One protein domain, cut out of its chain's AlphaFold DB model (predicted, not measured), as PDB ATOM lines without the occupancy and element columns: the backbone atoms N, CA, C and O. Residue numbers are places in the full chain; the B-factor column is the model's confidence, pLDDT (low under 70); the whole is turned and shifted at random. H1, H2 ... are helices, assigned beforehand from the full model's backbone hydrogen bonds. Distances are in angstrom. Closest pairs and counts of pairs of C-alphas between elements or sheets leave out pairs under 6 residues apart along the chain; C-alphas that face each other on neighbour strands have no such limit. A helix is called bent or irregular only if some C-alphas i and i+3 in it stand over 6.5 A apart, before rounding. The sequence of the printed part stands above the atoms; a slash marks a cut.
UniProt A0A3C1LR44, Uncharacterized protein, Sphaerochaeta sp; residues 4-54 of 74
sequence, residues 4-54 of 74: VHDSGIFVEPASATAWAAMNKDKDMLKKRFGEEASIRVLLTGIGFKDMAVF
ATOM      1  N   VAL A   4     -26.855 -39.192 -18.998       90.31
ATOM      2  CA  VAL A   4     -27.625 -39.676 -20.158       90.31
ATOM      3  C   VAL A   4     -28.909 -40.388 -19.732       90.31
ATOM      4  O   VAL A   4     -29.975 -40.084 -20.256       90.31
ATOM      5  N   HIS A   5     -28.827 -41.314 -18.772       86.62
ATOM      6  CA  HIS A   5     -29.983 -42.116 -18.361       86.62
ATOM      7  C   HIS A   5     -31.073 -41.290 -17.675       86.62
ATOM      8  O   HIS A   5     -32.249 -41.574 -17.877       86.62
ATOM      9  N   ASP A   6     -30.689 -40.275 -16.898       89.69
ATOM     10  CA  ASP A   6     -31.641 -39.519 -16.080       89.69
ATOM     11  C   ASP A   6     -32.177 -38.269 -16.795       89.69
ATOM     12  O   ASP A   6     -33.262 -37.801 -16.466       89.69
ATOM     13  N   SER A   7     -31.434 -37.714 -17.763       90.88
ATOM     14  CA  SER A   7     -31.814 -36.465 -18.451       90.88
ATOM     15  C   SER A   7     -32.010 -36.592 -19.963       90.88
ATOM     16  O   SER A   7     -32.506 -35.659 -20.589       90.88
ATOM     17  N   GLY A   8     -31.591 -37.702 -20.579       90.75
ATOM     18  CA  GLY A   8     -31.573 -37.856 -22.038       90.75
ATOM     19  C   GLY A   8     -30.497 -37.023 -22.751       90.75
ATOM     20  O   GLY A   8     -30.432 -37.034 -23.979       90.75
ATOM     21  N   ILE A   9     -29.635 -36.312 -22.014       92.44
ATOM     22  CA  ILE A   9     -28.588 -35.460 -22.586       92.44
ATOM     23  C   ILE A   9     -27.350 -36.303 -22.912       92.44
ATOM     24  O   ILE A   9     -26.615 -36.723 -22.016       92.44
ATOM     25  N   PHE A  10     -27.112 -36.539 -24.205       92.38
ATOM     26  CA  PHE A  10     -25.984 -37.327 -24.708       92.38
ATOM     27  C   PHE A  10     -24.804 -36.443 -25.140       92.38
ATOM     28  O   PHE A  10     -24.857 -35.758 -26.164       92.38
ATOM     29  N   VAL A  11     -23.722 -36.471 -24.361       93.69
ATOM     30  CA  VAL A  11     -22.541 -35.602 -24.520       93.69
ATOM     31  C   VAL A  11     -21.251 -36.409 -24.580       93.69
ATOM     32  O   VAL A  11     -21.201 -37.543 -24.109       93.69
ATOM     33  N   GLU A  12     -20.213 -35.824 -25.170       93.56
ATOM     34  CA  GLU A  12     -18.887 -36.447 -25.252       93.56
ATOM     35  C   GLU A  12     -18.219 -36.539 -23.862       93.56
ATOM     36  O   GLU A  12     -18.587 -35.782 -22.951       93.56
ATOM     37  N   PRO A  13     -17.199 -37.401 -23.676       91.06
ATOM     38  CA  PRO A  13     -16.530 -37.576 -22.385       91.06
ATOM     39  C   PRO A  13     -15.991 -36.277 -21.784       91.06
ATOM     40  O   PRO A  13     -16.208 -36.015 -20.601       91.06
ATOM     41  N   ALA A  14     -15.344 -35.434 -22.596       91.44
ATOM     42  CA  ALA A  14     -14.802 -34.154 -22.143       91.44
ATOM     43  C   ALA A  14     -15.902 -33.245 -21.569       91.44
ATOM     44  O   ALA A  14     -15.751 -32.710 -20.474       91.44
ATOM     45  N   SER A  15     -17.054 -33.155 -22.239       93.00
ATOM     46  CA  SER A  15     -18.213 -32.391 -21.758       93.00
ATOM     47  C   SER A  15     -18.826 -32.990 -20.487       93.00
ATOM     48  O   SER A  15     -19.239 -32.261 -19.585       93.00
ATOM     49  N   ALA A  16     -18.849 -34.321 -20.371       93.62
ATOM     50  CA  ALA A  16     -19.364 -35.009 -19.189       93.62
ATOM     51  C   ALA A  16     -18.536 -34.725 -17.919       93.62
ATOM     52  O   ALA A  16     -19.075 -34.812 -16.811       93.62
ATOM     53  N   THR A  17     -17.259 -34.339 -18.047       94.50
ATOM     54  CA  THR A  17     -16.413 -34.000 -16.887       94.50
ATOM     55  C   THR A  17     -16.944 -32.803 -16.093       94.50
ATOM     56  O   THR A  17     -16.905 -32.831 -14.863       94.50
ATOM     57  N   ALA A  18     -17.525 -31.800 -16.760       94.69
ATOM     58  CA  ALA A  18     -18.117 -30.638 -16.095       94.69
ATOM     59  C   ALA A  18     -19.305 -31.043 -15.203       94.69
ATOM     60  O   ALA A  18     -19.442 -30.579 -14.070       94.69
ATOM     61  N   TRP A  19     -20.134 -31.974 -15.684       94.94
ATOM     62  CA  TRP A  19     -21.232 -32.549 -14.904       94.94
ATOM     63  C   TRP A  19     -20.733 -33.424 -13.746       94.94
ATOM     64  O   TRP A  19     -21.288 -33.381 -12.644       94.94
ATOM     65  N   ALA A  20     -19.677 -34.207 -13.970       94.69
ATOM     66  CA  ALA A  20     -19.066 -35.030 -12.930       94.69
ATOM     67  C   ALA A  20     -18.484 -34.174 -11.792       94.69
ATOM     68  O   ALA A  20     -18.721 -34.477 -10.623       94.69
ATOM     69  N   ALA A  21     -17.794 -33.079 -12.125       95.25
ATOM     70  CA  ALA A  21     -17.263 -32.130 -11.150       95.25
ATOM     71  C   ALA A  21     -18.383 -31.468 -10.333       95.25
ATOM     72  O   ALA A  21     -18.327 -31.479  -9.108       95.25
ATOM     73  N   MET A  22     -19.449 -30.988 -10.989       95.25
ATOM     74  CA  MET A  22     -20.597 -30.398 -10.290       95.25
ATOM     75  C   MET A  22     -21.231 -31.382  -9.295       95.25
ATOM     76  O   MET A  22     -21.485 -31.010  -8.152       95.25
ATOM     77  N   ASN A  23     -21.433 -32.646  -9.685       94.50
ATOM     78  CA  ASN A  23     -21.975 -33.656  -8.769       94.50
ATOM     79  C   ASN A  23     -21.049 -33.952  -7.589       94.50
ATOM     80  O   ASN A  23     -21.540 -34.127  -6.477       94.50
ATOM     81  N   LYS A  24     -19.734 -34.020  -7.826       96.00
ATOM     82  CA  LYS A  24     -18.738 -34.231  -6.769       96.00
ATOM     83  C   LYS A  24     -18.748 -33.083  -5.759       96.00
ATOM     84  O   LYS A  24     -18.679 -33.323  -4.558       96.00
ATOM     85  N   ASP A  25     -18.869 -31.856  -6.249       96.25
ATOM     86  CA  ASP A  25     -18.728 -30.645  -5.445       96.25
ATOM     87  C   ASP A  25     -20.070 -30.107  -4.921       96.25
ATOM     88  O   ASP A  25     -20.105 -29.083  -4.239       96.25
ATOM     89  N   LYS A  26     -21.184 -30.797  -5.196       94.38
ATOM     90  CA  LYS A  26     -22.554 -30.354  -4.898       94.38
ATOM     91  C   LYS A  26     -22.748 -29.881  -3.455       94.38
ATOM     92  O   LYS A  26     -23.317 -28.812  -3.245       94.38
ATOM     93  N   ASP A  27     -22.265 -30.635  -2.471       95.44
ATOM     94  CA  ASP A  27     -22.443 -30.289  -1.054       95.44
ATOM     95  C   ASP A  27     -21.613 -29.060  -0.655       95.44
ATOM     96  O   ASP A  27     -22.065 -28.212   0.117       95.44
ATOM     97  N   MET A  28     -20.419 -28.911  -1.238       96.69
ATOM     98  CA  MET A  28     -19.595 -27.713  -1.069       96.69
ATOM     99  C   MET A  28     -20.279 -26.492  -1.689       96.69
ATOM    100  O   MET A  28     -20.345 -25.442  -1.049       96.69
ATOM    101  N   LEU A  29     -20.834 -26.634  -2.896       95.44
ATOM    102  CA  LEU A  29     -21.545 -25.562  -3.592       95.44
ATOM    103  C   LEU A  29     -22.784 -25.113  -2.809       95.44
ATOM    104  O   LEU A  29     -22.963 -23.914  -2.613       95.44
ATOM    105  N   LYS A  30     -23.574 -26.052  -2.276       95.00
ATOM    106  CA  LYS A  30     -24.713 -25.751  -1.392       95.00
ATOM    107  C   LYS A  30     -24.289 -25.004  -0.133       95.00
ATOM    108  O   LYS A  30     -24.862 -23.970   0.195       95.00
ATOM    109  N   LYS A  31     -23.239 -25.479   0.548       96.75
ATOM    110  CA  LYS A  31     -22.712 -24.821   1.753       96.75
ATOM    111  C   LYS A  31     -22.207 -23.404   1.466       96.75
ATOM    112  O   LYS A  31     -22.325 -22.531   2.319       96.75
ATOM    113  N   ARG A  32     -21.611 -23.184   0.292       97.06
ATOM    114  CA  ARG A  32     -20.971 -21.916  -0.074       97.06
ATOM    115  C   ARG A  32     -21.938 -20.884  -0.654       97.06
ATOM    116  O   ARG A  32     -21.746 -19.698  -0.407       97.06
ATOM    117  N   PHE A  33     -22.927 -21.317  -1.431       95.88
ATOM    118  CA  PHE A  33     -23.810 -20.433  -2.199       95.88
ATOM    119  C   PHE A  33     -25.289 -20.515  -1.784       95.88
ATOM    120  O   PHE A  33     -26.091 -19.726  -2.277       95.88
ATOM    121  N   GLY A  34     -25.643 -21.411  -0.859       94.75
ATOM    122  CA  GLY A  34     -27.009 -21.637  -0.386       94.75
ATOM    123  C   GLY A  34     -27.710 -22.799  -1.098       94.75
ATOM    124  O   GLY A  34     -27.339 -23.192  -2.202       94.75
ATOM    125  N   GLU A  35     -28.743 -23.351  -0.455       94.38
ATOM    126  CA  GLU A  35     -29.547 -24.466  -0.996       94.38
ATOM    127  C   GLU A  35     -30.303 -24.088  -2.283       94.38
ATOM    128  O   GLU A  35     -30.482 -24.931  -3.157       94.38
ATOM    129  N   GLU A  36     -30.666 -22.811  -2.439       94.50
ATOM    130  CA  GLU A  36     -31.420 -22.271  -3.585       94.50
ATOM    131  C   GLU A  36     -30.518 -21.803  -4.747       94.50
ATOM    132  O   GLU A  36     -30.947 -21.076  -5.647       94.50
ATOM    133  N   ALA A  37     -29.232 -22.168  -4.735       92.81
ATOM    134  CA  ALA A  37     -28.291 -21.747  -5.766       92.81
ATOM    135  C   ALA A  37     -28.600 -22.403  -7.128       92.81
ATOM    136  O   ALA A  37     -28.672 -23.626  -7.254       92.81
ATOM    137  N   SER A  38     -28.696 -21.587  -8.185       94.56
ATOM    138  CA  SER A  38     -28.801 -22.075  -9.565       94.56
ATOM    139  C   SER A  38     -27.415 -22.237 -10.184       94.56
ATOM    140  O   SER A  38     -26.659 -21.274 -10.315       94.56
ATOM    141  N   ILE A  39     -27.080 -23.462 -10.586       93.50
ATOM    142  CA  ILE A  39     -25.788 -23.800 -11.188       93.50
ATOM    143  C   ILE A  39     -25.996 -24.102 -12.670       93.50
ATOM    144  O   ILE A  39     -26.816 -24.943 -13.036       93.50
ATOM    145  N   ARG A  40     -25.217 -23.444 -13.534       95.25
ATOM    146  CA  ARG A  40     -25.159 -23.757 -14.967       95.25
ATOM    147  C   ARG A  40     -23.941 -24.625 -15.247       95.25
ATOM    148  O   ARG A  40     -22.822 -24.240 -14.921       95.25
ATOM    149  N   VAL A  41     -24.163 -25.767 -15.887       95.00
ATOM    150  CA  VAL A  41     -23.097 -26.653 -16.367       95.00
ATOM    151  C   VAL A  41     -23.017 -26.508 -17.882       95.00
ATOM    152  O   VAL A  41     -24.006 -26.737 -18.575       95.00
ATOM    153  N   LEU A  42     -21.854 -26.104 -18.396       95.31
ATOM    154  CA  LEU A  42     -21.633 -25.974 -19.833       95.31
ATOM    155  C   LEU A  42     -21.242 -27.330 -20.423       95.31
ATOM    156  O   LEU A  42     -20.223 -27.905 -20.048       95.31
ATOM    157  N   LEU A  43     -22.053 -27.818 -21.358       94.56
ATOM    158  CA  LEU A  43     -21.827 -29.062 -22.088       94.56
ATOM    159  C   LEU A  43     -21.464 -28.701 -23.531       94.56
ATOM    160  O   LEU A  43     -22.318 -28.272 -24.303       94.56
ATOM    161  N   THR A  44     -20.181 -28.794 -23.872       91.88
ATOM    162  CA  THR A  44     -19.614 -28.184 -25.086       91.88
ATOM    163  C   THR A  44     -19.809 -29.011 -26.355       91.88
ATOM    164  O   THR A  44     -19.795 -28.464 -27.459       91.88
ATOM    165  N   GLY A  45     -19.979 -30.327 -26.235       90.94
ATOM    166  CA  GLY A  45     -20.058 -31.226 -27.378       90.94
ATOM    167  C   GLY A  45     -20.937 -32.450 -27.157       90.94
ATOM    168  O   GLY A  45     -21.039 -33.013 -26.067       90.94
ATOM    169  N   ILE A  46     -21.588 -32.842 -28.250       93.12
ATOM    170  CA  ILE A  46     -22.499 -33.985 -28.331       93.12
ATOM    171  C   ILE A  46     -21.732 -35.309 -28.306       93.12
ATOM    172  O   ILE A  46     -20.621 -35.390 -28.826       93.12
ATOM    173  N   GLY A  47     -22.353 -36.366 -27.777       87.31
ATOM    174  CA  GLY A  47     -21.697 -37.674 -27.626       87.31
ATOM    175  C   GLY A  47     -21.253 -38.319 -28.941       87.31
ATOM    176  O   GLY A  47     -20.266 -39.044 -28.963       87.31
ATOM    177  N   PHE A  48     -21.898 -37.978 -30.060       87.88
ATOM    178  CA  PHE A  48     -21.530 -38.480 -31.389       87.88
ATOM    179  C   PHE A  48     -20.141 -38.040 -31.874       87.88
ATOM    180  O   PHE A  48     -19.635 -38.616 -32.834       87.88
ATOM    181  N   LYS A  49     -19.521 -37.034 -31.239       85.81
ATOM    182  CA  LYS A  49     -18.157 -36.600 -31.577       85.81
ATOM    183  C   LYS A  49     -17.097 -37.635 -31.212       85.81
ATOM    184  O   LYS A  49     -16.059 -37.673 -31.861       85.81
ATOM    185  N   ASP A  50     -17.361 -38.465 -30.206       84.31
ATOM    186  CA  ASP A  50     -16.374 -39.385 -29.651       84.31
ATOM    187  C   ASP A  50     -16.979 -40.780 -29.468       84.31
ATOM    188  O   ASP A  50     -17.127 -41.307 -28.371       84.31
ATOM    189  N   MET A  51     -17.396 -41.390 -30.579       82.38
ATOM    190  CA  MET A  51     -17.998 -42.728 -30.560       82.38
ATOM    191  C   MET A  51     -16.981 -43.841 -30.267       82.38
ATOM    192  O   MET A  51     -17.390 -44.962 -29.986       82.38
ATOM    193  N   ALA A  52     -15.675 -43.552 -30.288       83.38
ATOM    194  CA  ALA A  52     -14.631 -44.516 -29.936       83.38
ATOM    195  C   ALA A  52     -14.697 -44.951 -28.462       83.38
ATOM    196  O   ALA A  52     -14.298 -46.066 -28.134       83.38
ATOM    197  N   VAL A  53     -15.230 -44.101 -27.577       79.94
ATOM    198  CA  VAL A  53     -15.449 -44.455 -26.165       79.94
ATOM    199  C   VAL A  53     -16.725 -45.268 -25.934       79.94
ATOM    200  O   VAL A  53     -16.928 -45.801 -24.844       79.94
ATOM    201  N   PHE A  54     -17.599 -45.360 -26.937       79.50
ATOM    202  CA  PHE A  54     -18.824 -46.138 -26.855       79.50
ATOM    203  C   PHE A  54     -18.532 -47.600 -27.206       79.50
ATOM    204  O   PHE A  54     -18.072 -47.912 -28.300       79.50
TER     205      PHE A  54
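AT A GLANCE: This is residues 4 to 54 of the 74 residues of an uncharacterized protein of Sphaerochaeta sp (UniProt A0A3C1LR44). One long, kinked helix, H2, makes most of the length of a slender model, and an unnamed stretch, residues 34 to 46, folds back alongside it from its far end toward its beginning. The short helix H3 follows past the beginning of H2, and H1, a short turn of four residues, sits off to one side of the first half of H2 without touching any helix. The printed part has 51 residues, with three named helices in the order H1, H2, H3 and no named strand, and the class is all helix. The whole is loose, with a radius of gyration of the C-alphas of 12.9 A, and the C-alphas span 39 by 17 by 16 A along their three main axes, a rod in outline.

HOW THE PARTS SIT: The longest helix is H2, residues 13 to 33. It has a kink of 67 degrees near residue 27. It is irregular: C-alphas 24 and 27 are 7.9 A apart, and its line is a rough one. H3, residues 47 to 53, is irregular too: C-alphas 49 and 52 are 8.8 A apart, and its line is likewise a rough one. H2 and H3 only just touch, with 3 pairs of C-alphas within 8 A, and H2 does so with residue 13 alone. The closest C-alphas of the two are those of Pro 13 and Gly 47, 7.4 A apart. Their lines stand about perpendicular, at 73 degrees, and their centres are 22.5 A apart. H1, residues 4 to 7, touches no helix: it is apart from H3 and apart from H2, although H2 is the next element in the chain. In the backbone of H2, 13 of 17 pairs of O of residue i and N of residue i+4 are within hydrogen-bond range, while in H3 the count is 0 of 3, beside 2 of 4 pairs of O of residue i and N of residue i+3. H1 is too short for any pair of O of residue i and N of residue i+4.

IN THESE COORDINATES: H2 has 21 residues, Pro 13 to Phe 33, and measures 27.5 A from first to last C-alpha. It begins with C-alpha 13 at (-16.530, -37.576, -22.385) and ends with C-alpha 33 at (-23.810, -20.433, -2.199). Residues 34 to 46 follow with no named element; C-alpha 38 is at (-28.801, -22.075, -9.565) and C-alpha 46 at (-22.499, -33.985, -28.331). H3 has 7 residues, Gly 47 to Val 53, and measures 9.3 A from first to last C-alpha; C-alpha 53 is at (-15.449, -44.455, -26.165). H1 has 4 residues, Val 4 to Ser 7, and measures 5.5 A, with C-alpha 4 at (-27.625, -39.676, -20.158).

THE WHOLE: The two C-alphas farthest apart are those of Gly 34 and Ala 52, 39.4 A. The first and last printed C-alphas, those of Val 4 and Phe 54, are 12.8 A apart. The printed part runs from residue 4 to residue 54 of a chain of 74 residues and has no cut. The link from H1 to H2, 5 residues, is tight. The link from H2 to H3, 13 residues, is long, and its C-alphas lie 6 to 19 A from the mean of all C-alphas. The mean pLDDT of the printed part is 92.2, and no printed residue is under 70. By element the mean is 95 for H2, 89 for H1 and 84 for H3.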